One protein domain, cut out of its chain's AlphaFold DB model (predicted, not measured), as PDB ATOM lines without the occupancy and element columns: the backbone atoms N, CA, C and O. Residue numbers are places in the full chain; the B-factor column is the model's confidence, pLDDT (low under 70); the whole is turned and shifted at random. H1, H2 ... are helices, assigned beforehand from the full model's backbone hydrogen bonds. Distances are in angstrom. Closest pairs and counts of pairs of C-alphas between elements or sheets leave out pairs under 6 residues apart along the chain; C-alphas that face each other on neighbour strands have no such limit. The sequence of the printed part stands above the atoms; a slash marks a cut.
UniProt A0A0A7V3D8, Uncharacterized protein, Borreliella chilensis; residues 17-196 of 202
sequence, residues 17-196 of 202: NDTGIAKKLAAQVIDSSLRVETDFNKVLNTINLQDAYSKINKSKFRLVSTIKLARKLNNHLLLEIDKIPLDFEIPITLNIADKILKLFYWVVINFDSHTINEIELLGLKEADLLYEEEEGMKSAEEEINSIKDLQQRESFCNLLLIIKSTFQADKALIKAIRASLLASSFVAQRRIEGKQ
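What this domain is: This is residues 17 to 196 of the 202 residues of an uncharacterized protein of Borreliella chilensis (UniProt A0A0A7V3D8). The domain is a long rod, an up-and-down bundle of five helices, each running against the one before it. H5, the longest, runs through the middle, with the hairpin of H1 and H2 on one side of it and the shorter H3 with H4 on another. The printed part has 180 residues with five named helices, H1 to H5 in order, and no named strand; the class is all helix. It is only just compact, close to loose, with a radius of gyration of the C-alphas of 19.0 A and spans of 69 by 30 by 21 A.

How they stand to each other: H1, residues 17 to 44, forms a hairpin with H2, residues 49 to 81; their closest C-alphas, Val 43 and Ala 52, are 5.3 A apart. With residues 67 to 81 alone, H2 touches H3, residues 91 to 109, at a shallow tilt of 30 degrees, opposite ways; the closest C-alphas are those of Asn 74 and Leu 101, 6.8 A. H3 forms a hairpin with H4, residues 116 to 146, closest at the C-alphas of Thr 93 and Ala 140, 5.6 A. H5, residues 150 to 196, is the hub: it touches H1 the same way at a shallow tilt of 16 degrees, closest at the C-alphas of Glu 37 and Ala 176, 4.3 A. H1 is apart from H3 and H4. In H1, H2, H3 and H5 every O i to N i+4 pair is within hydrogen-bond range; in H4, 24 of 27 are.

Where its parts are: H1 begins at C-alpha 17 (-20.949, -63.395, 27.253) and spans 41.1 A; H2 spans 46.7 A and H3 26.9 A. H4 spans 45.8 A, with a kink of 26 degrees near residue 133. H5 spans 69.1 A and ends at C-alpha 196 (-37.982, -116.716, 11.473).

The domain as a whole: The C-alphas farthest apart, those of Lys 148 and Gln 196, are 70.3 A apart. The printed part has no cut and no long link. The model's pLDDT is under 70 at residues 17, 85 to 90, 109 to 131 and 194 to 196.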
ATOM      1  N   ASN A  17     -19.757 -62.639  26.900       65.12
ATOM      2  CA  ASN A  17     -20.949 -63.395  27.253       65.12
ATOM      3  C   ASN A  17     -21.360 -64.400  26.159       65.12
ATOM      4  O   ASN A  17     -21.822 -65.490  26.488       65.12
ATOM      5  N   ASP A  18     -21.137 -64.087  24.882       76.44
ATOM      6  CA  ASP A  18     -21.534 -64.927  23.747       76.44
ATOM      7  C   ASP A  18     -20.660 -66.187  23.664       76.44
ATOM      8  O   ASP A  18     -21.168 -67.298  23.493       76.44
ATOM      9  N   THR A  19     -19.351 -66.057  23.919       79.75
ATOM     10  CA  THR A  19     -18.455 -67.219  24.054       79.75
ATOM     11  C   THR A  19     -18.800 -68.061  25.287       79.75
ATOM     12  O   THR A  19     -18.752 -69.293  25.232       79.75
ATOM     13  N   GLY A  20     -19.197 -67.426  26.396       86.44
ATOM     14  CA  GLY A  20     -19.668 -68.107  27.605       86.44
ATOM     15  C   GLY A  20     -20.948 -68.919  27.377       86.44
ATOM     16  O   GLY A  20     -21.039 -70.070  27.816       86.44
ATOM     17  N   ILE A  21     -21.915 -68.354  26.647       87.38
ATOM     18  CA  ILE A  21     -23.155 -69.033  26.248       87.38
ATOM     19  C   ILE A  21     -22.837 -70.233  25.354       87.38
ATOM     20  O   ILE A  21     -23.299 -71.339  25.651       87.38
ATOM     21  N   ALA A  22     -22.010 -70.049  24.321       90.25
ATOM     22  CA  ALA A  22     -21.614 -71.123  23.413       90.25
ATOM     23  C   ALA A  22     -20.924 -72.275  24.158       90.25
ATOM     24  O   ALA A  22     -21.324 -73.427  24.010       90.25
ATOM     25  N   LYS A  23     -19.961 -71.977  25.042       92.00
ATOM     26  CA  LYS A  23     -19.281 -72.991  25.870       92.00
ATOM     27  C   LYS A  23     -20.247 -73.745  26.781       92.00
ATOM     28  O   LYS A  23     -20.157 -74.965  26.902       92.00
ATOM     29  N   LYS A  24     -21.188 -73.039  27.416       93.62
ATOM     30  CA  LYS A  24     -22.191 -73.657  28.293       93.62
ATOM     31  C   LYS A  24     -23.122 -74.584  27.513       93.62
ATOM     32  O   LYS A  24     -23.380 -75.698  27.966       93.62
ATOM     33  N   LEU A  25     -23.620 -74.137  26.362       93.12
ATOM     34  CA  LEU A  25     -24.459 -74.954  25.484       93.12
ATOM     35  C   LEU A  25     -23.683 -76.164  24.954       93.12
ATOM     36  O   LEU A  25     -24.189 -77.279  25.035       93.12
ATOM     37  N   ALA A  26     -22.442 -75.968  24.504       94.12
ATOM     38  CA  ALA A  26     -21.569 -77.045  24.050       94.12
ATOM     39  C   ALA A  26     -21.365 -78.106  25.138       94.12
ATOM     40  O   ALA A  26     -21.583 -79.287  24.884       94.12
ATOM     41  N   ALA A  27     -21.056 -77.704  26.373       96.00
ATOM     42  CA  ALA A  27     -20.909 -78.636  27.490       96.00
ATOM     43  C   ALA A  27     -22.189 -79.451  27.753       96.00
ATOM     44  O   ALA A  27     -22.116 -80.658  27.981       96.00
ATOM     45  N   GLN A  28     -23.365 -78.815  27.679       95.56
ATOM     46  CA  GLN A  28     -24.651 -79.506  27.834       95.56
ATOM     47  C   GLN A  28     -24.910 -80.513  26.711       95.56
ATOM     48  O   GLN A  28     -25.410 -81.607  26.983       95.56
ATOM     49  N   VAL A  29     -24.584 -80.154  25.467       94.50
ATOM     50  CA  VAL A  29     -24.711 -81.049  24.312       94.50
ATOM     51  C   VAL A  29     -23.761 -82.230  24.462       94.50
ATOM     52  O   VAL A  29     -24.213 -83.361  24.356       94.50
ATOM     53  N   ILE A  30     -22.488 -81.996  24.791       95.75
ATOM     54  CA  ILE A  30     -21.480 -83.052  24.960       95.75
ATOM     55  C   ILE A  30     -21.900 -84.043  26.052       95.75
ATOM     56  O   ILE A  30     -21.962 -85.242  25.790       95.75
ATOM     57  N   ASP A  31     -22.240 -83.566  27.254       96.69
ATOM     58  CA  ASP A  31     -22.666 -84.436  28.363       96.69
ATOM     59  C   ASP A  31     -23.937 -85.225  28.011       96.69
ATOM     60  O   ASP A  31     -24.023 -86.430  28.254       96.69
ATOM     61  N   SER A  32     -24.912 -84.575  27.370       94.75
ATOM     62  CA  SER A  32     -26.141 -85.245  26.936       94.75
ATOM     63  C   SER A  32     -25.867 -86.304  25.866       94.75
ATOM     64  O   SER A  32     -26.376 -87.421  25.973       94.75
ATOM     65  N   SER A  33     -25.025 -85.997  24.878       94.38
ATOM     66  CA  SER A  33     -24.633 -86.916  23.807       94.38
ATOM     67  C   SER A  33     -23.900 -88.141  24.347       94.38
ATOM     68  O   SER A  33     -24.270 -89.261  24.004       94.38
ATOM     69  N   LEU A  34     -22.944 -87.965  25.266       94.94
ATOM     70  CA  LEU A  34     -22.220 -89.078  25.898       94.94
ATOM     71  C   LEU A  34     -23.156 -90.007  26.684       94.94
ATOM     72  O   LEU A  34     -23.019 -91.235  26.647       94.94
ATOM     73  N   ARG A  35     -24.145 -89.442  27.386       95.19
ATOM     74  CA  ARG A  35     -25.167 -90.235  28.091       95.19
ATOM     75  C   ARG A  35     -26.041 -91.012  27.118       95.19
ATOM     76  O   ARG A  35     -26.311 -92.185  27.359       95.19
ATOM     77  N   VAL A  36     -26.466 -90.375  26.028       92.81
ATOM     78  CA  VAL A  36     -27.267 -91.012  24.976       92.81
ATOM     79  C   VAL A  36     -26.491 -92.153  24.316       92.81
ATOM     80  O   VAL A  36     -27.027 -93.252  24.197       92.81
ATOM     81  N   GLU A  37     -25.231 -91.925  23.951       93.25
ATOM     82  CA  GLU A  37     -24.330 -92.947  23.411       93.25
ATOM     83  C   GLU A  37     -24.222 -94.141  24.368       93.25
ATOM     84  O   GLU A  37     -24.465 -95.286  23.986       93.25
ATOM     85  N   THR A  38     -23.955 -93.871  25.648       94.44
ATOM     86  CA  THR A  38     -23.878 -94.902  26.693       94.44
ATOM     87  C   THR A  38     -25.187 -95.686  26.822       94.44
ATOM     88  O   THR A  38     -25.172 -96.910  26.972       94.44
ATOM     89  N   ASP A  39     -26.332 -95.007  26.772       92.25
ATOM     90  CA  ASP A  39     -27.640 -95.650  26.877       92.25
ATOM     91  C   ASP A  39     -27.949 -96.539  25.667       92.25
ATOM     92  O   ASP A  39     -28.515 -97.621  25.840       92.25
ATOM     93  N   PHE A  40     -27.551 -96.143  24.456       91.94
ATOM     94  CA  PHE A  40     -27.671 -96.996  23.270       91.94
ATOM     95  C   PHE A  40     -26.699 -98.177  23.296       91.94
ATOM     96  O   PHE A  40     -27.101 -99.294  22.979       91.94
ATOM     97  N   ASN A  41     -25.475 -97.998  23.790       90.31
ATOM     98  CA  ASN A  41     -24.537 -99.108  23.972       90.31
ATOM     99  C   ASN A  41     -25.067-100.158  24.966       90.31
ATOM    100  O   ASN A  41     -24.873-101.359  24.777       90.31
ATOM    101  N   LYS A  42     -25.828 -99.750  25.992       91.75
ATOM    102  CA  LYS A  42     -26.519-100.694  26.894       91.75
ATOM    103  C   LYS A  42     -27.599-101.521  26.189       91.75
ATOM    104  O   LYS A  42     -27.868-102.643  26.621       91.75
ATOM    105  N   VAL A  43     -28.225-101.005  25.128       89.38
ATOM    106  CA  VAL A  43     -29.204-101.767  24.329       89.38
ATOM    107  C   VAL A  43     -28.529-102.957  23.656       89.38
ATOM    108  O   VAL A  43     -29.076-104.057  23.707       89.38
ATOM    109  N   LEU A  44     -27.335-102.758  23.089       84.38
ATOM    110  CA  LEU A  44     -26.579-103.805  22.389       84.38
ATOM    111  C   LEU A  44     -26.276-105.011  23.294       84.38
ATOM    112  O   LEU A  44     -26.285-106.149  22.841       84.38
ATOM    113  N   ASN A  45     -26.105-104.768  24.594       87.06
ATOM    114  CA  ASN A  45     -25.840-105.805  25.595       87.06
ATOM    115  C   ASN A  45     -27.112-106.382  26.250       87.06
ATOM    116  O   ASN A  45     -27.027-107.203  27.164       87.06
ATOM    117  N   THR A  46     -28.309-105.942  25.848       87.81
ATOM    118  CA  THR A  46     -29.563-106.375  26.481       87.81
ATOM    119  C   THR A  46     -30.075-107.678  25.857       87.81
ATOM    120  O   THR A  46     -30.420-107.740  24.678       87.81
ATOM    121  N   ILE A  47     -30.180-108.737  26.669       84.88
ATOM    122  CA  ILE A  47     -30.606-110.073  26.212       84.88
ATOM    123  C   ILE A  47     -32.103-110.104  25.874       84.88
ATOM    124  O   ILE A  47     -32.481-110.662  24.846       84.88
ATOM    125  N   ASN A  48     -32.955-109.502  26.707       88.25
ATOM    126  CA  ASN A  48     -34.406-109.513  26.524       88.25
ATOM    127  C   ASN A  48     -34.848-108.484  25.461       88.25
ATOM    128  O   ASN A  48     -34.578-107.292  25.595       88.25
ATOM    129  N   LEU A  49     -35.564-108.936  24.425       84.94
ATOM    130  CA  LEU A  49     -35.977-108.086  23.298       84.94
ATOM    131  C   LEU A  49     -36.954-106.969  23.705       84.94
ATOM    132  O   LEU A  49     -36.873-105.858  23.183       84.94
ATOM    133  N   GLN A  50     -37.868-107.240  24.637       86.69
ATOM    134  CA  GLN A  50     -38.857-106.265  25.098       86.69
ATOM    135  C   GLN A  50     -38.210-105.170  25.956       86.69
ATOM    136  O   GLN A  50     -38.519-103.989  25.792       86.69
ATOM    137  N   ASP A  51     -37.258-105.545  26.812       87.44
ATOM    138  CA  ASP A  51     -36.433-104.599  27.569       87.44
ATOM    139  C   ASP A  51     -35.546-103.758  26.632       87.44
ATOM    140  O   ASP A  51     -35.496-102.532  26.750       87.44
ATOM    141  N   ALA A  52     -34.926-104.382  25.622       86.19
ATOM    142  CA  ALA A  52     -34.150-103.675  24.603       86.19
ATOM    143  C   ALA A  52     -35.006-102.641  23.846       86.19
ATOM    144  O   ALA A  52     -34.572-101.506  23.646       86.19
ATOM    145  N   TYR A  53     -36.249-102.990  23.494       85.31
ATOM    146  CA  TYR A  53     -37.189-102.078  22.835       85.31
ATOM    147  C   TYR A  53     -37.576-100.887  23.726       85.31
ATOM    148  O   TYR A  53     -37.560 -99.737  23.279       85.31
ATOM    149  N   SER A  54     -37.872-101.139  25.004       87.88
ATOM    150  CA  SER A  54     -38.198-100.086  25.976       87.88
ATOM    151  C   SER A  54     -37.025 -99.119  26.179       87.88
ATOM    152  O   SER A  54     -37.198 -97.895  26.128       87.88
ATOM    153  N   LYS A  55     -35.804 -99.656  26.311       89.25
ATOM    154  CA  LYS A  55     -34.564 -98.873  26.414       89.25
ATOM    155  C   LYS A  55     -34.321 -98.017  25.173       89.25
ATOM    156  O   LYS A  55     -34.075 -96.826  25.333       89.25
ATOM    157  N   ILE A  56     -34.471 -98.567  23.961       87.88
ATOM    158  CA  ILE A  56     -34.349 -97.792  22.712       87.88
ATOM    159  C   ILE A  56     -35.283 -96.589  22.712       87.88
ATOM    160  O   ILE A  56     -34.838 -95.478  22.433       87.88
ATOM    161  N   ASN A  57     -36.566 -96.782  23.021       85.44
ATOM    162  CA  ASN A  57     -37.543 -95.695  22.946       85.44
ATOM    163  C   ASN A  57     -37.215 -94.570  23.936       85.44
ATOM    164  O   ASN A  57     -37.284 -93.389  23.587       85.44
ATOM    165  N   LYS A  58     -36.778 -94.929  25.149       89.06
ATOM    166  CA  LYS A  58     -36.320 -93.959  26.148       89.06
ATOM    167  C   LYS A  58     -35.071 -93.202  25.681       89.06
ATOM    168  O   LYS A  58     -35.011 -91.980  25.832       89.06
ATOM    169  N   SER A  59     -34.100 -93.902  25.097       89.25
ATOM    170  CA  SER A  59     -32.869 -93.302  24.568       89.25
ATOM    171  C   SER A  59     -33.140 -92.387  23.373       89.25
ATOM    172  O   SER A  59     -32.584 -91.292  23.309       89.25
ATOM    173  N   LYS A  60     -34.070 -92.752  22.480       87.25
ATOM    174  CA  LYS A  60     -34.494 -91.910  21.346       87.25
ATOM    175  C   LYS A  60     -35.088 -90.580  21.802       87.25
ATOM    176  O   LYS A  60     -34.733 -89.539  21.258       87.25
ATOM    177  N   PHE A  61     -35.923 -90.577  22.841       87.75
ATOM    178  CA  PHE A  61     -36.467 -89.327  23.389       87.75
ATOM    179  C   PHE A  61     -35.365 -88.390  23.921       87.75
ATOM    180  O   PHE A  61     -35.404 -87.171  23.712       87.75
ATOM    181  N   ARG A  62     -34.347 -88.960  24.580       89.44
ATOM    182  CA  ARG A  62     -33.166 -88.211  25.043       89.44
ATOM    183  C   ARG A  62     -32.335 -87.687  23.876       89.44
ATOM    184  O   ARG A  62     -31.923 -86.528  23.910       89.44
ATOM    185  N   LEU A  63     -32.149 -88.488  22.828       89.50
ATOM    186  CA  LEU A  63     -31.446 -88.069  21.619       89.50
ATOM    187  C   LEU A  63     -32.145 -86.888  20.935       89.50
ATOM    188  O   LEU A  63     -31.505 -85.874  20.687       89.50
ATOM    189  N   VAL A  64     -33.467 -86.944  20.739       87.62
ATOM    190  CA  VAL A  64     -34.252 -85.824  20.178       87.62
ATOM    191  C   VAL A  64     -34.092 -84.552  21.013       87.62
ATOM    192  O   VAL A  64     -33.953 -83.453  20.474       87.62
ATOM    193  N   SER A  65     -34.087 -84.681  22.341       89.06
ATOM    194  CA  SER A  65     -33.860 -83.544  23.241       89.06
ATOM    195  C   SER A  65     -32.443 -82.975  23.098       89.06
ATOM    196  O   SER A  65     -32.267 -81.759  23.094       89.06
ATOM    197  N   THR A  66     -31.448 -83.843  22.907       91.62
ATOM    198  CA  THR A  66     -30.046 -83.462  22.683       91.62
ATOM    199  C   THR A  66     -29.864 -82.755  21.338       91.62
ATOM    200  O   THR A  66     -29.249 -81.693  21.289       91.62
ATOM    201  N   ILE A  67     -30.500 -83.247  20.269       87.94
ATOM    202  CA  ILE A  67     -30.526 -82.593  18.948       87.94
ATOM    203  C   ILE A  67     -31.119 -81.181  19.049       87.94
ATOM    204  O   ILE A  67     -30.597 -80.238  18.457       87.94
ATOM    205  N   LYS A  68     -32.189 -80.992  19.835       89.62
ATOM    206  CA  LYS A  68     -32.768 -79.655  20.066       89.62
ATOM    207  C   LYS A  68     -31.790 -78.706  20.764       89.62
ATOM    208  O   LYS A  68     -31.808 -77.516  20.463       89.62
ATOM    209  N   LEU A  69     -30.960 -79.200  21.685       90.94
ATOM    210  CA  LEU A  69     -29.912 -78.397  22.327       90.94
ATOM    211  C   LEU A  69     -28.799 -78.038  21.335       90.94
ATOM    212  O   LEU A  69     -28.435 -76.869  21.244       90.94
ATOM    213  N   ALA A  70     -28.331 -79.001  20.542       89.75
ATOM    214  CA  ALA A  70     -27.317 -78.764  19.516       89.75
ATOM    215  C   ALA A  70     -27.793 -77.776  18.442       89.75
ATOM    216  O   ALA A  70     -27.036 -76.906  18.021       89.75
ATOM    217  N   ARG A  71     -29.083 -77.811  18.079       90.31
ATOM    218  CA  ARG A  71     -29.686 -76.813  17.184       90.31
ATOM    219  C   ARG A  71     -29.628 -75.400  17.762       90.31
ATOM    220  O   ARG A  71     -29.386 -74.457  17.022       90.31
ATOM    221  N   LYS A  72     -29.824 -75.233  19.076       91.25
ATOM    222  CA  LYS A  72     -29.674 -73.916  19.722       91.25
ATOM    223  C   LYS A  72     -28.234 -73.409  19.639       91.25
ATOM    224  O   LYS A  72     -28.041 -72.227  19.392       91.25
ATOM    225  N   LEU A  73     -27.252 -74.290  19.828       92.31
ATOM    226  CA  LEU A  73     -25.832 -73.953  19.706       92.31
ATOM    227  C   LEU A  73     -25.451 -73.577  18.265       92.31
ATOM    228  O   LEU A  73     -24.804 -72.559  18.055       92.31
ATOM    229  N   ASN A  74     -25.907 -74.347  17.278       90.12
ATOM    230  CA  ASN A  74     -25.663 -74.056  15.865       90.12
ATOM    231  C   ASN A  74     -26.343 -72.753  15.409       90.12
ATOM    232  O   ASN A  74     -25.737 -71.959  14.698       90.12
ATOM    233  N   ASN A  75     -27.561 -72.470  15.886       89.38
ATOM    234  CA  ASN A  75     -28.207 -71.176  15.649       89.38
ATOM    235  C   ASN A  75     -27.432 -70.018  16.294       89.38
ATOM    236  O   ASN A  75     -27.366 -68.943  15.711       89.38
ATOM    237  N   HIS A  76     -26.850 -70.226  17.481       90.31
ATOM    238  CA  HIS A  76     -25.974 -69.232  18.108       90.31
ATOM    239  C   HIS A  76     -24.755 -68.955  17.225       90.31
ATOM    240  O   HIS A  76     -24.489 -67.803  16.925       90.31
ATOM    241  N   LEU A  77     -24.073 -69.993  16.727       89.50
ATOM    242  CA  LEU A  77     -22.959 -69.827  15.787       89.50
ATOM    243  C   LEU A  77     -23.367 -69.033  14.532       89.50
ATOM    244  O   LEU A  77     -22.647 -68.118  14.151       89.50
ATOM    245  N   LEU A  78     -24.518 -69.342  13.927       87.56
ATOM    246  CA  LEU A  78     -25.018 -68.620  12.751       87.56
ATOM    247  C   LEU A  78     -25.210 -67.121  13.033       87.56
ATOM    248  O   LEU A  78     -24.735 -66.288  12.271       87.56
ATOM    249  N   LEU A  79     -25.838 -66.784  14.164       88.31
ATOM    250  CA  LEU A  79     -26.045 -65.390  14.567       88.31
ATOM    251  C   LEU A  79     -24.730 -64.642  14.789       88.31
ATOM    252  O   LEU A  79     -24.659 -63.448  14.528       88.31
ATOM    253  N   GLU A  80     -23.704 -65.318  15.302       86.31
ATOM    254  CA  GLU A  80     -22.387 -64.712  15.497       86.31
ATOM    255  C   GLU A  80     -21.663 -64.495  14.161       86.31
ATOM    256  O   GLU A  80     -21.033 -63.459  13.975       86.31
ATOM    257  N   ILE A  81     -21.805 -65.410  13.198       84.44
ATOM    258  CA  ILE A  81     -21.273 -65.227  11.838       84.44
ATOM    259  C   ILE A  81     -21.915 -64.014  11.154       84.44
ATOM    260  O   ILE A  81     -21.196 -63.199  10.580       84.44
ATOM    261  N   ASP A  82     -23.234 -63.842  11.277       82.75
ATOM    262  CA  ASP A  82     -23.975 -62.730  10.659       82.75
ATOM    263  C   ASP A  82     -23.534 -61.337  11.161       82.75
ATOM    264  O   ASP A  82     -23.822 -60.322  10.525       82.75
ATOM    265  N   LYS A  83     -22.827 -61.260  12.299       82.38
ATOM    266  CA  LYS A  83     -22.282 -60.001  12.841       82.38
ATOM    267  C   LYS A  83     -20.982 -59.559  12.163       82.38
ATOM    268  O   LYS A  83     -20.532 -58.436  12.396       82.38
ATOM    269  N   ILE A  84     -20.334 -60.425  11.383       74.38
ATOM    270  CA  ILE A  84     -19.033 -60.128  10.776       74.38
ATOM    271  C   ILE A  84     -19.243 -59.196   9.578       74.38
ATOM    272  O   ILE A  84     -20.006 -59.528   8.671       74.38
ATOM    273  N   PRO A  85     -18.568 -58.035   9.523       69.69
ATOM    274  CA  PRO A  85     -18.637 -57.187   8.344       69.69
ATOM    275  C   PRO A  85     -17.933 -57.858   7.154       69.69
ATOM    276  O   PRO A  85     -16.800 -58.320   7.293       69.69
ATOM    277  N   LEU A  86     -18.574 -57.821   5.980       66.69
ATOM    278  CA  LEU A  86     -18.082 -58.396   4.713       66.69
ATOM    279  C   LEU A  86     -16.653 -57.939   4.342       66.69
ATOM    280  O   LEU A  86     -15.891 -58.683   3.737       66.69
ATOM    281  N   ASP A  87     -16.266 -56.721   4.731       63.66
ATOM    282  CA  ASP A  87     -14.959 -56.136   4.394       63.66
ATOM    283  C   ASP A  87     -13.784 -56.722   5.199       63.66
ATOM    284  O   ASP A  87     -12.624 -56.392   4.948       63.66
ATOM    285  N   PHE A  88     -14.067 -57.561   6.198       61.53
ATOM    286  CA  PHE A  88     -13.076 -58.052   7.155       61.53
ATOM    287  C   PHE A  88     -13.080 -59.572   7.314       61.53
ATOM    288  O   PHE A  88     -12.509 -60.086   8.275       61.53
ATOM    289  N   GLU A  89     -13.720 -60.289   6.397       62.28
ATOM    290  CA  GLU A  89     -13.830 -61.741   6.447       62.28
ATOM    291  C   GLU A  89     -12.465 -62.431   6.506       62.28
ATOM    292  O   GLU A  89     -11.546 -62.108   5.754       62.28
ATOM    293  N   ILE A  90     -12.362 -63.428   7.385       67.25
ATOM    294  CA  ILE A  90     -11.268 -64.397   7.380       67.25
ATOM    295  C   ILE A  90     -11.781 -65.618   6.617       67.25
ATOM    296  O   ILE A  90     -12.589 -66.373   7.181       67.25
ATOM    297  N   PRO A  91     -11.347 -65.835   5.361       73.69
ATOM    298  CA  PRO A  91     -11.940 -66.849   4.493       73.69
ATOM    299  C   PRO A  91     -11.882 -68.250   5.103       73.69
ATOM    300  O   PRO A  91     -12.831 -69.022   4.981       73.69
ATOM    301  N   ILE A  92     -10.797 -68.566   5.819       76.94
ATOM    302  CA  ILE A  92     -10.616 -69.869   6.463       76.94
ATOM    303  C   ILE A  92     -11.623 -70.054   7.607       76.94
ATOM    304  O   ILE A  92     -12.285 -71.088   7.679       76.94
ATOM    305  N   THR A  93     -11.799 -69.046   8.465       77.00
ATOM    306  CA  THR A  93     -12.703 -69.125   9.628       77.00
ATOM    307  C   THR A  93     -14.163 -69.303   9.204       77.00
ATOM    308  O   THR A  93     -14.877 -70.128   9.778       77.00
ATOM    309  N   LEU A  94     -14.602 -68.573   8.175       80.44
ATOM    310  CA  LEU A  94     -15.961 -68.689   7.639       80.44
ATOM    311  C   LEU A  94     -16.203 -70.018   6.927       80.44
ATOM    312  O   LEU A  94     -17.248 -70.635   7.131       80.44
ATOM    313  N   ASN A  95     -15.232 -70.488   6.141       81.25
ATOM    314  CA  ASN A  95     -15.322 -71.777   5.459       81.25
ATOM    315  C   ASN A  95     -15.493 -72.932   6.459       81.25
ATOM    316  O   ASN A  95     -16.358 -73.786   6.272       81.25
ATOM    317  N   ILE A  96     -14.734 -72.922   7.560       82.50
ATOM    318  CA  ILE A  96     -14.865 -73.925   8.629       82.50
ATOM    319  C   ILE A  96     -16.269 -73.885   9.239       82.50
ATOM    320  O   ILE A  96     -16.923 -74.916   9.406       82.50
ATOM    321  N   ALA A  97     -16.760 -72.688   9.561       81.75
ATOM    322  CA  ALA A  97     -18.068 -72.532  10.182       81.75
ATOM    323  C   ALA A  97     -19.212 -73.005   9.264       81.75
ATOM    324  O   ALA A  97     -20.113 -73.715   9.716       81.75
ATOM    325  N   ASP A  98     -19.145 -72.681   7.972       84.44
ATOM    326  CA  ASP A  98     -20.097 -73.148   6.959       84.44
ATOM    327  C   ASP A  98     -20.082 -74.678   6.816       84.44
ATOM    328  O   ASP A  98     -21.140 -75.315   6.814       84.44
ATOM    329  N   LYS A  99     -18.898 -75.301   6.774       82.44
ATOM    330  CA  LYS A  99     -18.773 -76.765   6.724       82.44
ATOM    331  C   LYS A  99     -19.376 -77.446   7.953       82.44
ATOM    332  O   LYS A  99     -20.098 -78.435   7.794       82.44
ATOM    333  N   ILE A 100     -19.138 -76.912   9.155       82.81
ATOM    334  CA  ILE A 100     -19.732 -77.420  10.405       82.81
ATOM    335  C   ILE A 100     -21.258 -77.354  10.338       82.81
ATOM    336  O   ILE A 100     -21.928 -78.365  10.556       82.81
ATOM    337  N   LEU A 101     -21.813 -76.196   9.967       84.19
ATOM    338  CA  LEU A 101     -23.259 -76.003   9.852       84.19
ATOM    339  C   LEU A 101     -23.870 -76.962   8.822       84.19
ATOM    340  O   LEU A 101     -24.869 -77.627   9.108       84.19
ATOM    341  N   LYS A 102     -23.262 -77.089   7.637       82.81
ATOM    342  CA  LYS A 102     -23.708 -78.020   6.587       82.81
ATOM    343  C   LYS A 102     -23.727 -79.463   7.075       82.81
ATOM    344  O   LYS A 102     -24.718 -80.160   6.842       82.81
ATOM    345  N   LEU A 103     -22.673 -79.905   7.763       75.38
ATOM    346  CA  LEU A 103     -22.617 -81.253   8.322       75.38
ATOM    347  C   LEU A 103     -23.718 -81.456   9.364       75.38
ATOM    348  O   LEU A 103     -24.447 -82.445   9.282       75.38
ATOM    349  N   PHE A 104     -23.886 -80.516  10.297       80.31
ATOM    350  CA  PHE A 104     -24.931 -80.585  11.317       80.31
ATOM    351  C   PHE A 104     -26.324 -80.739  10.695       80.31
ATOM    352  O   PHE A 104     -27.068 -81.661  11.043       80.31
ATOM    353  N   TYR A 105     -26.678 -79.878   9.736       78.81
ATOM    354  CA  TYR A 105     -27.980 -79.949   9.072       78.81
ATOM    355  C   TYR A 105     -28.161 -81.251   8.305       78.81
ATOM    356  O   TYR A 105     -29.224 -81.867   8.399       78.81
ATOM    357  N   TRP A 106     -27.128 -81.700   7.592       73.88
ATOM    358  CA  TRP A 106     -27.181 -82.965   6.875       73.88
ATOM    359  C   TRP A 106     -27.407 -84.140   7.833       73.88
ATOM    360  O   TRP A 106     -28.307 -84.940   7.597       73.88
ATOM    361  N   VAL A 107     -26.678 -84.220   8.948       71.69
ATOM    362  CA  VAL A 107     -26.835 -85.295   9.944       71.69
ATOM    363  C   VAL A 107     -28.231 -85.281  10.573       71.69
ATOM    364  O   VAL A 107     -28.847 -86.332  10.732       71.69
ATOM    365  N   VAL A 108     -28.757 -84.103  10.920       72.50
ATOM    366  CA  VAL A 108     -30.066 -83.980  11.583       72.50
ATOM    367  C   VAL A 108     -31.233 -84.259  10.634       72.50
ATOM    368  O   VAL A 108     -32.207 -84.875  11.058       72.50
ATOM    369  N   ILE A 109     -31.165 -83.828   9.371       68.38
ATOM    370  CA  ILE A 109     -32.199 -84.134   8.365       68.38
ATOM    371  C   ILE A 109     -32.268 -85.644   8.121       68.38
ATOM    372  O   ILE A 109     -33.348 -86.223   8.061       68.38
ATOM    373  N   ASN A 110     -31.104 -86.280   8.041       62.53
ATOM    374  CA  ASN A 110     -30.947 -87.702   7.757       62.53
ATOM    375  C   ASN A 110     -30.977 -88.577   9.023       62.53
ATOM    376  O   ASN A 110     -30.501 -89.706   9.005       62.53
ATOM    377  N   PHE A 111     -31.478 -88.050  10.145       64.75
ATOM    378  CA  PHE A 111     -31.642 -88.808  11.385       64.75
ATOM    379  C   PHE A 111     -32.944 -89.629  11.403       64.75
ATOM    380  O   PHE A 111     -32.965 -90.731  11.953       64.75
ATOM    381  N   ASP A 112     -34.029 -89.089  10.835       55.66
ATOM    382  CA  ASP A 112     -35.361 -89.723  10.854       55.66
ATOM    383  C   ASP A 112     -35.611 -90.639   9.650       55.66
ATOM    384  O   ASP A 112     -36.382 -91.598   9.726       55.66
ATOM    385  N   SER A 113     -34.942 -90.371   8.538       54.59
ATOM    386  CA  SER A 113     -34.791 -91.313   7.440       54.59
ATOM    387  C   SER A 113     -33.479 -92.052   7.682       54.59
ATOM    388  O   SER A 113     -32.523 -91.371   8.027       54.59
ATOM    389  N   HIS A 114     -33.415 -93.392   7.563       55.41
ATOM    390  CA  HIS A 114     -32.378 -94.060   6.748       55.41
ATOM    391  C   HIS A 114     -32.031 -95.521   7.051       55.41
ATOM    392  O   HIS A 114     -32.082 -96.027   8.174       55.41
ATOM    393  N   THR A 115     -31.657 -96.170   5.953       56.41
ATOM    394  CA  THR A 115     -31.151 -97.533   5.770       56.41
ATOM    395  C   THR A 115     -29.668 -97.669   6.165       56.41
ATOM    396  O   THR A 115     -28.939 -96.687   6.228       56.41
ATOM    397  N   ILE A 116     -29.186 -98.899   6.410       54.44
ATOM    398  CA  ILE A 116     -27.809 -99.201   6.879       54.44
ATOM    399  C   ILE A 116     -26.701 -98.528   6.042       54.44
ATOM    400  O   ILE A 116     -25.742 -98.015   6.611       54.44
ATOM    401  N   ASN A 117     -26.866 -98.430   4.721       55.16
ATOM    402  CA  ASN A 117     -25.871 -97.818   3.829       55.16
ATOM    403  C   ASN A 117     -25.667 -96.311   4.071       55.16
ATOM    404  O   ASN A 117     -24.567 -95.789   3.907       55.16
ATOM    405  N   GLU A 118     -26.711 -95.591   4.474       58.66
ATOM    406  CA  GLU A 118     -26.623 -94.156   4.763       58.66
ATOM    407  C   GLU A 118     -25.924 -93.903   6.106       58.66
ATOM    408  O   GLU A 118     -25.259 -92.882   6.259       58.66
ATOM    409  N   ILE A 119     -25.985 -94.864   7.038       57.22
ATOM    410  CA  ILE A 119     -25.266 -94.846   8.325       57.22
ATOM    411  C   ILE A 119     -23.748 -94.943   8.106       57.22
ATOM    412  O   ILE A 119     -22.976 -94.242   8.762       57.22
ATOM    413  N   GLU A 120     -23.311 -95.789   7.173       59.47
ATOM    414  CA  GLU A 120     -21.893 -95.926   6.814       59.47
ATOM    415  C   GLU A 120     -21.373 -94.690   6.069       59.47
ATOM    416  O   GLU A 120     -20.303 -94.177   6.397       59.47
ATOM    417  N   LEU A 121     -22.165 -94.142   5.140       65.00
ATOM    418  CA  LEU A 121     -21.860 -92.877   4.459       65.00
ATOM    419  C   LEU A 121     -21.800 -91.685   5.428       65.00
ATOM    420  O   LEU A 121     -20.939 -90.818   5.271       65.00
ATOM    421  N   LEU A 122     -22.685 -91.649   6.432       62.09
ATOM    422  CA  LEU A 122     -22.649 -90.684   7.537       62.09
ATOM    423  C   LEU A 122     -21.330 -90.788   8.312       62.09
ATOM    424  O   LEU A 122     -20.689 -89.770   8.556       62.09
ATOM    425  N   GLY A 123     -20.906 -92.008   8.652       58.38
ATOM    426  CA  GLY A 123     -19.670 -92.250   9.398       58.38
ATOM    427  C   GLY A 123     -18.387 -91.912   8.627       58.38
ATOM    428  O   GLY A 123     -17.439 -91.429   9.241       58.38
ATOM    429  N   LEU A 124     -18.352 -92.139   7.310       60.59
ATOM    430  CA  LEU A 124     -17.205 -91.796   6.455       60.59
ATOM    431  C   LEU A 124     -17.072 -90.281   6.264       60.59
ATOM    432  O   LEU A 124     -16.009 -89.725   6.514       60.59
ATOM    433  N   LYS A 125     -18.173 -89.595   5.924       65.50
ATOM    434  CA  LYS A 125     -18.179 -88.127   5.794       65.50
ATOM    435  C   LYS A 125     -17.878 -87.415   7.112       65.50
ATOM    436  O   LYS A 125     -17.254 -86.362   7.098       65.50
ATOM    437  N   GLU A 126     -18.321 -87.971   8.238       62.75
ATOM    438  CA  GLU A 126     -17.945 -87.484   9.567       62.75
ATOM    439  C   GLU A 126     -16.429 -87.609   9.782       62.75
ATOM    440  O   GLU A 126     -15.802 -86.645  10.203       62.75
ATOM    441  N   ALA A 127     -15.829 -88.766   9.491       59.53
ATOM    442  CA  ALA A 127     -14.409 -89.010   9.746       59.53
ATOM    443  C   ALA A 127     -13.482 -88.089   8.935       59.53
ATOM    444  O   ALA A 127     -12.547 -87.532   9.512       59.53
ATOM    445  N   ASP A 128     -13.772 -87.887   7.649       64.69
ATOM    446  CA  ASP A 128     -12.975 -87.013   6.779       64.69
ATOM    447  C   ASP A 128     -13.066 -85.545   7.233       64.69
ATOM    448  O   ASP A 128     -12.055 -84.857   7.378       64.69
ATOM    449  N   LEU A 129     -14.274 -85.086   7.576       66.44
ATOM    450  CA  LEU A 129     -14.513 -83.710   8.020       66.44
ATOM    451  C   LEU A 129     -13.918 -83.446   9.413       66.44
ATOM    452  O   LEU A 129     -13.404 -82.364   9.682       66.44
ATOM    453  N   LEU A 130     -13.925 -84.438  10.309       66.94
ATOM    454  CA  LEU A 130     -13.318 -84.306  11.634       66.94
ATOM    455  C   LEU A 130     -11.796 -84.114  11.585       66.94
ATOM    456  O   LEU A 130     -11.255 -83.474  12.486       66.94
ATOM    457  N   TYR A 131     -11.115 -84.671  10.579       65.06
ATOM    458  CA  TYR A 131      -9.667 -84.528  10.416       65.06
ATOM    459  C   TYR A 131      -9.304 -83.197   9.736       65.06
ATOM    460  O   TYR A 131      -8.475 -82.450  10.255       65.06
ATOM    461  N   GLU A 132      -9.965 -82.862   8.622       72.81
ATOM    462  CA  GLU A 132      -9.680 -81.638   7.854       72.81
ATOM    463  C   GLU A 132      -9.968 -80.354   8.644       72.81
ATOM    464  O   GLU A 132      -9.190 -79.398   8.600       72.81
ATOM    465  N   GLU A 133     -11.059 -80.320   9.413       77.12
ATOM    466  CA  GLU A 133     -11.454 -79.103  10.126       77.12
ATOM    467  C   GLU A 133     -10.618 -78.853  11.390       77.12
ATOM    468  O   GLU A 133     -10.416 -77.697  11.763       77.12
ATOM    469  N   GLU A 134     -10.064 -79.889  12.036       76.88
ATOM    470  CA  GLU A 134      -9.130 -79.698  13.159       76.88
ATOM    471  C   GLU A 134      -7.816 -79.040  12.699       76.88
ATOM    472  O   GLU A 134      -7.278 -78.184  13.410       76.88
ATOM    473  N   GLU A 135      -7.309 -79.386  11.510       78.88
ATOM    474  CA  GLU A 135      -6.169 -78.691  10.895       78.88
ATOM    475  C   GLU A 135      -6.558 -77.285  10.422       78.88
ATOM    476  O   GLU A 135      -5.847 -76.322  10.720       78.88
ATOM    477  N   GLY A 136      -7.726 -77.132   9.791       79.75
ATOM    478  CA  GLY A 136      -8.262 -75.830   9.386       79.75
ATOM    479  C   GLY A 136      -8.367 -74.841  10.551       79.75
ATOM    480  O   GLY A 136      -7.985 -73.680  10.414       79.75
ATOM    481  N   MET A 137      -8.807 -75.295  11.729       85.69
ATOM    482  CA  MET A 137      -8.901 -74.456  12.930       85.69
ATOM    483  C   MET A 137      -7.542 -73.966  13.439       85.69
ATOM    484  O   MET A 137      -7.488 -72.886  14.029       85.69
ATOM    485  N   LYS A 138      -6.457 -74.729  13.238       85.69
ATOM    486  CA  LYS A 138      -5.094 -74.276  13.567       85.69
ATOM    487  C   LYS A 138      -4.639 -73.198  12.591       85.69
ATOM    488  O   LYS A 138      -4.169 -72.153  13.025       85.69
ATOM    489  N   SER A 139      -4.868 -73.407  11.296       84.38
ATOM    490  CA  SER A 139      -4.564 -72.413  10.261       84.38
ATOM    491  C   SER A 139      -5.342 -71.109  10.472       84.38
ATOM    492  O   SER A 139      -4.777 -70.024  10.359       84.38
ATOM    493  N   ALA A 140      -6.617 -71.196  10.864       85.56
ATOM    494  CA  ALA A 140      -7.424 -70.030  11.226       85.56
ATOM    495  C   ALA A 140      -6.847 -69.278  12.438       85.56
ATOM    496  O   ALA A 140      -6.843 -68.052  12.467       85.56
ATOM    497  N   GLU A 141      -6.335 -69.997  13.439       89.06
ATOM    498  CA  GLU A 141      -5.696 -69.393  14.611       89.06
ATOM    499  C   GLU A 141      -4.416 -68.631  14.237       89.06
ATOM    500  O   GLU A 141      -4.200 -67.514  14.711       89.06
ATOM    501  N   GLU A 142      -3.593 -69.187  13.348       88.44
ATOM    502  CA  GLU A 142      -2.403 -68.517  12.809       88.44
ATOM    503  C   GLU A 142      -2.763 -67.253  12.015       88.44
ATOM    504  O   GLU A 142      -2.166 -66.194  12.235       88.44
ATOM    505  N   GLU A 143      -3.777 -67.333  11.149       85.81
ATOM    506  CA  GLU A 143      -4.263 -66.198  10.362       85.81
ATOM    507  C   GLU A 143      -4.779 -65.072  11.270       85.81
ATOM    508  O   GLU A 143      -4.364 -63.920  11.127       85.81
ATOM    509  N   ILE A 144      -5.590 -65.401  12.279       86.75
ATOM    510  CA  ILE A 144      -6.099 -64.434  13.262       86.75
ATOM    511  C   ILE A 144      -4.952 -63.769  14.028       86.75
ATOM    512  O   ILE A 144      -4.936 -62.546  14.194       86.75
ATOM    513  N   ASN A 145      -3.948 -64.538  14.457       87.69
ATOM    514  CA  ASN A 145      -2.791 -64.004  15.181       87.69
ATOM    515  C   ASN A 145      -1.965 -63.001  14.357       87.69
ATOM    516  O   ASN A 145      -1.280 -62.150  14.935       87.69
ATOM    517  N   SER A 146      -2.051 -63.056  13.025       87.06
ATOM    518  CA  SER A 146      -1.369 -62.124  12.120       87.06
ATOM    519  C   SER A 146      -2.060 -60.751  11.986       87.06
ATOM    520  O   SER A 146      -1.422 -59.777  11.572       87.06
ATOM    521  N   ILE A 147      -3.331 -60.624  12.394       85.81
ATOM    522  CA  ILE A 147      -4.134 -59.391  12.274       85.81
ATOM    523  C   ILE A 147      -3.571 -58.296  13.173       85.81
ATOM    524  O   ILE A 147      -3.520 -58.467  14.386       85.81
ATOM    525  N   LYS A 148      -3.170 -57.149  12.620       86.88
ATOM    526  CA  LYS A 148      -2.549 -56.058  13.399       86.88
ATOM    527  C   LYS A 148      -3.520 -55.332  14.330       86.88
ATOM    528  O   LYS A 148      -3.101 -54.886  15.396       86.88
ATOM    529  N   ASP A 149      -4.778 -55.192  13.922       86.69
ATOM    530  CA  ASP A 149      -5.795 -54.525  14.728       86.69
ATOM    531  C   ASP A 149      -6.228 -55.423  15.896       86.69
ATOM    532  O   ASP A 149      -6.704 -56.542  15.700       86.69
ATOM    533  N   LEU A 150      -6.020 -54.945  17.125       84.75
ATOM    534  CA  LEU A 150      -6.268 -55.733  18.334       84.75
ATOM    535  C   LEU A 150      -7.755 -56.024  18.544       84.75
ATOM    536  O   LEU A 150      -8.095 -57.122  18.976       84.75
ATOM    537  N   GLN A 151      -8.625 -55.063  18.231       82.94
ATOM    538  CA  GLN A 151     -10.064 -55.207  18.429       82.94
ATOM    539  C   GLN A 151     -10.635 -56.232  17.444       82.94
ATOM    540  O   GLN A 151     -11.369 -57.136  17.834       82.94
ATOM    541  N   GLN A 152     -10.236 -56.140  16.178       81.81
ATOM    542  CA  GLN A 152     -10.588 -57.093  15.135       81.81
ATOM    543  C   GLN A 152     -10.062 -58.494  15.472       81.81
ATOM    544  O   GLN A 152     -10.812 -59.469  15.410       81.81
ATOM    545  N   ARG A 153      -8.790 -58.599  15.879       85.19
ATOM    546  CA  ARG A 153      -8.189 -59.866  16.314       85.19
ATOM    547  C   ARG A 153      -8.990 -60.500  17.449       85.19
ATOM    548  O   ARG A 153      -9.271 -61.693  17.401       85.19
ATOM    549  N   GLU A 154      -9.373 -59.718  18.455       85.69
ATOM    550  CA  GLU A 154     -10.167 -60.199  19.588       85.69
ATOM    551  C   GLU A 154     -11.538 -60.732  19.148       85.69
ATOM    552  O   GLU A 154     -11.931 -61.827  19.565       85.69
ATOM    553  N   SER A 155     -12.246 -60.025  18.262       83.38
ATOM    554  CA  SER A 155     -13.529 -60.489  17.718       83.38
ATOM    555  C   SER A 155     -13.396 -61.823  16.979       83.38
ATOM    556  O   SER A 155     -14.183 -62.740  17.227       83.38
ATOM    557  N   PHE A 156     -12.374 -61.988  16.137       86.00
ATOM    558  CA  PHE A 156     -12.156 -63.254  15.429       86.00
ATOM    559  C   PHE A 156     -11.690 -64.385  16.345       86.00
ATOM    560  O   PHE A 156     -12.133 -65.522  16.178       86.00
ATOM    561  N   CYS A 157     -10.876 -64.094  17.363       87.62
ATOM    562  CA  CYS A 157     -10.557 -65.061  18.415       87.62
ATOM    563  C   CYS A 157     -11.828 -65.559  19.118       87.62
ATOM    564  O   CYS A 157     -11.992 -66.763  19.329       87.62
ATOM    565  N   ASN A 158     -12.748 -64.654  19.459       87.88
ATOM    566  CA  ASN A 158     -14.016 -65.010  20.093       87.88
ATOM    567  C   ASN A 158     -14.884 -65.888  19.183       87.88
ATOM    568  O   ASN A 158     -15.404 -66.911  19.637       87.88
ATOM    569  N   LEU A 159     -14.986 -65.546  17.900       88.81
ATOM    570  CA  LEU A 159     -15.683 -66.367  16.913       88.81
ATOM    571  C   LEU A 159     -15.058 -67.762  16.778       88.81
ATOM    572  O   LEU A 159     -15.777 -68.761  16.834       88.81
ATOM    573  N   LEU A 160     -13.729 -67.858  16.673       89.81
ATOM    574  CA  LEU A 160     -13.031 -69.142  16.588       89.81
ATOM    575  C   LEU A 160     -13.291 -70.010  17.830       89.81
ATOM    576  O   LEU A 160     -13.452 -71.224  17.716       89.81
ATOM    577  N   LEU A 161     -13.392 -69.412  19.021       90.75
ATOM    578  CA  LEU A 161     -13.765 -70.137  20.242       90.75
ATOM    579  C   LEU A 161     -15.193 -70.697  20.186       90.75
ATOM    580  O   LEU A 161     -15.431 -71.804  20.681       90.75
ATOM    581  N   ILE A 162     -16.136 -69.956  19.601       90.88
ATOM    582  CA  ILE A 162     -17.515 -70.420  19.391       90.88
ATOM    583  C   ILE A 162     -17.517 -71.575  18.386       90.88
ATOM    584  O   ILE A 162     -18.062 -72.630  18.699       90.88
ATOM    585  N   ILE A 163     -16.825 -71.429  17.253       90.50
ATOM    586  CA  ILE A 163     -16.658 -72.476  16.230       90.50
ATOM    587  C   ILE A 163     -16.083 -73.758  16.844       90.50
ATOM    588  O   ILE A 163     -16.686 -74.824  16.718       90.50
ATOM    589  N   LYS A 164     -14.966 -73.658  17.580       91.06
ATOM    590  CA  LYS A 164     -14.334 -74.794  18.276       91.06
ATOM    591  C   LYS A 164     -15.309 -75.474  19.244       91.06
ATOM    592  O   LYS A 164     -15.359 -76.700  19.312       91.06
ATOM    593  N   SER A 165     -16.099 -74.693  19.983       91.50
ATOM    594  CA  SER A 165     -17.086 -75.226  20.935       91.50
ATOM    595  C   SER A 165     -18.227 -75.966  20.229       91.50
ATOM    596  O   SER A 165     -18.589 -77.067  20.646       91.50
ATOM    597  N   THR A 166     -18.764 -75.392  19.150       91.31
ATOM    598  CA  THR A 166     -19.815 -76.004  18.324       91.31
ATOM    599  C   THR A 166     -19.331 -77.296  17.680       91.31
ATOM    600  O   THR A 166     -19.983 -78.326  17.821       91.31
ATOM    601  N   PHE A 167     -18.136 -77.287  17.090       89.94
ATOM    602  CA  PHE A 167     -17.537 -78.468  16.473       89.94
ATOM    603  C   PHE A 167     -17.410 -79.651  17.442       89.94
ATOM    604  O   PHE A 167     -17.814 -80.767  17.122       89.94
ATOM    605  N   GLN A 168     -16.895 -79.422  18.656       89.69
ATOM    606  CA  GLN A 168     -16.765 -80.487  19.659       89.69
ATOM    607  C   GLN A 168     -18.127 -81.039  20.103       89.69
ATOM    608  O   GLN A 168     -18.275 -82.243  20.329       89.69
ATOM    609  N   ALA A 169     -19.130 -80.169  20.217       91.31
ATOM    610  CA  ALA A 169     -20.488 -80.567  20.560       91.31
ATOM    611  C   ALA A 169     -21.137 -81.418  19.460       91.31
ATOM    612  O   ALA A 169     -21.715 -82.468  19.760       91.31
ATOM    613  N   ASP A 170     -20.986 -81.012  18.203       87.88
ATOM    614  CA  ASP A 170     -21.519 -81.742  17.055       87.88
ATOM    615  C   ASP A 170     -20.800 -83.083  16.869       87.88
ATOM    616  O   ASP A 170     -21.464 -84.105  16.702       87.88
ATOM    617  N   LYS A 171     -19.474 -83.138  17.053       86.81
ATOM    618  CA  LYS A 171     -18.698 -84.394  17.095       86.81
ATOM    619  C   LYS A 171     -19.257 -85.383  18.120       86.81
ATOM    620  O   LYS A 171     -19.399 -86.570  17.836       86.81
ATOM    621  N   ALA A 172     -19.593 -84.916  19.323       90.00
ATOM    622  CA  ALA A 172     -20.207 -85.772  20.337       90.00
ATOM    623  C   ALA A 172     -21.618 -86.230  19.925       90.00
ATOM    624  O   ALA A 172     -21.980 -87.390  20.130       90.00
ATOM    625  N   LEU A 173     -22.418 -85.339  19.331       89.38
ATOM    626  CA  LEU A 173     -23.766 -85.662  18.863       89.38
ATOM    627  C   LEU A 173     -23.764 -86.717  17.751       89.38
ATOM    628  O   LEU A 173     -24.579 -87.639  17.800       89.38
ATOM    629  N   ILE A 174     -22.864 -86.613  16.773       84.50
ATOM    630  CA  ILE A 174     -22.817 -87.560  15.653       84.50
ATOM    631  C   ILE A 174     -22.501 -88.975  16.163       84.50
ATOM    632  O   ILE A 174     -23.183 -89.928  15.781       84.50
ATOM    633  N   LYS A 175     -21.583 -89.121  17.129       86.31
ATOM    634  CA  LYS A 175     -21.341 -90.405  17.818       86.31
ATOM    635  C   LYS A 175     -22.600 -90.970  18.476       86.31
ATOM    636  O   LYS A 175     -22.912 -92.150  18.311       86.31
ATOM    637  N   ALA A 176     -23.364 -90.130  19.174       88.88
ATOM    638  CA  ALA A 176     -24.617 -90.539  19.805       88.88
ATOM    639  C   ALA A 176     -25.674 -90.986  18.775       88.88
ATOM    640  O   ALA A 176     -26.385 -91.972  18.997       88.88
ATOM    641  N   ILE A 177     -25.755 -90.302  17.631       85.31
ATOM    642  CA  ILE A 177     -26.625 -90.676  16.507       85.31
ATOM    643  C   ILE A 177     -26.194 -92.022  15.915       85.31
ATOM    644  O   ILE A 177     -27.033 -92.905  15.740       85.31
ATOM    645  N   ARG A 178     -24.894 -92.241  15.695       82.62
ATOM    646  CA  ARG A 178     -24.363 -93.534  15.225       82.62
ATOM    647  C   ARG A 178     -24.703 -94.676  16.179       82.62
ATOM    648  O   ARG A 178     -25.183 -95.717  15.733       82.62
ATOM    649  N   ALA A 179     -24.541 -94.474  17.485       86.38
ATOM    650  CA  ALA A 179     -24.930 -95.466  18.487       86.38
ATOM    651  C   ALA A 179     -26.441 -95.773  18.444       86.38
ATOM    652  O   ALA A 179     -26.839 -96.938  18.514       86.38
ATOM    653  N   SER A 180     -27.289 -94.754  18.264       86.56
ATOM    654  CA  SER A 180     -28.742 -94.917  18.085       86.56
ATOM    655  C   SER A 180     -29.098 -95.786  16.884       86.56
ATOM    656  O   SER A 180     -29.974 -96.656  16.965       86.56
ATOM    657  N   LEU A 181     -28.422 -95.537  15.766       82.38
ATOM    658  CA  LEU A 181     -28.621 -96.245  14.511       82.38
ATOM    659  C   LEU A 181     -28.216 -97.719  14.652       82.38
ATOM    660  O   LEU A 181     -29.025 -98.601  14.367       82.38
ATOM    661  N   LEU A 182     -27.036 -97.996  15.218       83.06
ATOM    662  CA  LEU A 182     -26.572 -99.358  15.514       83.06
ATOM    663  C   LEU A 182     -27.528-100.112  16.449       83.06
ATOM    664  O   LEU A 182     -27.921-101.242  16.158       83.06
ATOM    665  N   ALA A 183     -27.951 -99.483  17.548       85.00
ATOM    666  CA  ALA A 183     -28.888-100.085  18.494       85.00
ATOM    667  C   ALA A 183     -30.251-100.388  17.850       85.00
ATOM    668  O   ALA A 183     -30.833-101.448  18.093       85.00
ATOM    669  N   SER A 184     -30.749 -99.481  17.004       83.88
ATOM    670  CA  SER A 184     -32.000 -99.676  16.263       83.88
ATOM    671  C   SER A 184     -31.900-100.846  15.282       83.88
ATOM    672  O   SER A 184     -32.797-101.694  15.269       83.88
ATOM    673  N   SER A 185     -30.803-100.939  14.525       81.06
ATOM    674  CA  SER A 185     -30.532-102.055  13.609       81.06
ATOM    675  C   SER A 185     -30.434-103.391  14.347       81.06
ATOM    676  O   SER A 185     -31.062-104.364  13.935       81.06
ATOM    677  N   PHE A 186     -29.739-103.430  15.488       83.19
ATOM    678  CA  PHE A 186     -29.620-104.628  16.323       83.19
ATOM    679  C   PHE A 186     -30.984-105.162  16.785       83.19
ATOM    680  O   PHE A 186     -31.281-106.350  16.645       83.19
ATOM    681  N   VAL A 187     -31.857-104.291  17.300       83.56
ATOM    682  CA  VAL A 187     -33.202-104.708  17.735       83.56
ATOM    683  C   VAL A 187     -34.077-105.125  16.552       83.56
ATOM    684  O   VAL A 187     -34.849-106.080  16.675       83.56
ATOM    685  N   ALA A 188     -33.950-104.463  15.398       82.25
ATOM    686  CA  ALA A 188     -34.651-104.864  14.182       82.25
ATOM    687  C   ALA A 188     -34.227-106.267  13.712       82.25
ATOM    688  O   ALA A 188     -35.096-107.099  13.445       82.25
ATOM    689  N   GLN A 189     -32.923-106.561  13.695       81.94
ATOM    690  CA  GLN A 189     -32.387-107.873  13.324       81.94
ATOM    691  C   GLN A 189     -32.902-108.978  14.252       81.94
ATOM    692  O   GLN A 189     -33.482-109.957  13.782       81.94
ATOM    693  N   ARG A 190     -32.810-108.789  15.574       79.06
ATOM    694  CA  ARG A 190     -33.302-109.787  16.543       79.06
ATOM    695  C   ARG A 190     -34.807-110.032  16.439       79.06
ATOM    696  O   ARG A 190     -35.278-111.135  16.711       79.06
ATOM    697  N   ARG A 191     -35.584-109.028  16.018       77.81
ATOM    698  CA  ARG A 191     -37.017-109.190  15.726       77.81
ATOM    699  C   ARG A 191     -37.255-110.059  14.490       77.81
ATOM    700  O   ARG A 191     -38.226-110.812  14.479       77.81
ATOM    701  N   ILE A 192     -36.423-109.938  13.456       76.62
ATOM    702  CA  ILE A 192     -36.504-110.771  12.247       76.62
ATOM    703  C   ILE A 192     -36.132-112.216  12.587       76.62
ATOM    704  O   ILE A 192     -36.917-113.113  12.293       76.62
ATOM    705  N   GLU A 193     -35.011-112.436  13.273       74.25
ATOM    706  CA  GLU A 193     -34.555-113.769  13.699       74.25
ATOM    707  C   GLU A 193     -35.594-114.463  14.590       74.25
ATOM    708  O   GLU A 193     -35.982-115.600  14.329       74.25
ATOM    709  N   GLY A 194     -36.142-113.758  15.589       63.88
ATOM    710  CA  GLY A 194     -37.199-114.304  16.447       63.88
ATOM    711  C   GLY A 194     -38.471-114.682  15.678       63.88
ATOM    712  O   GLY A 194     -39.114-115.677  16.006       63.88
ATOM    713  N   LYS A 195     -38.822-113.932  14.623       61.62
ATOM    714  CA  LYS A 195     -39.937-114.280  13.729       61.62
ATOM    715  C   LYS A 195     -39.613-115.483  12.846       61.62
ATOM    716  O   LYS A 195     -40.473-116.338  12.695       61.62
ATOM    717  N   GLN A 196     -38.406-115.570  12.286       58.00
ATOM    718  CA  GLN A 196     -37.982-116.716  11.473       58.00
ATOM    719  C   GLN A 196     -38.016-118.022  12.273       58.00
ATOM    720  O   GLN A 196     -38.503-119.023  11.761       58.00
TER     721      GLN A 196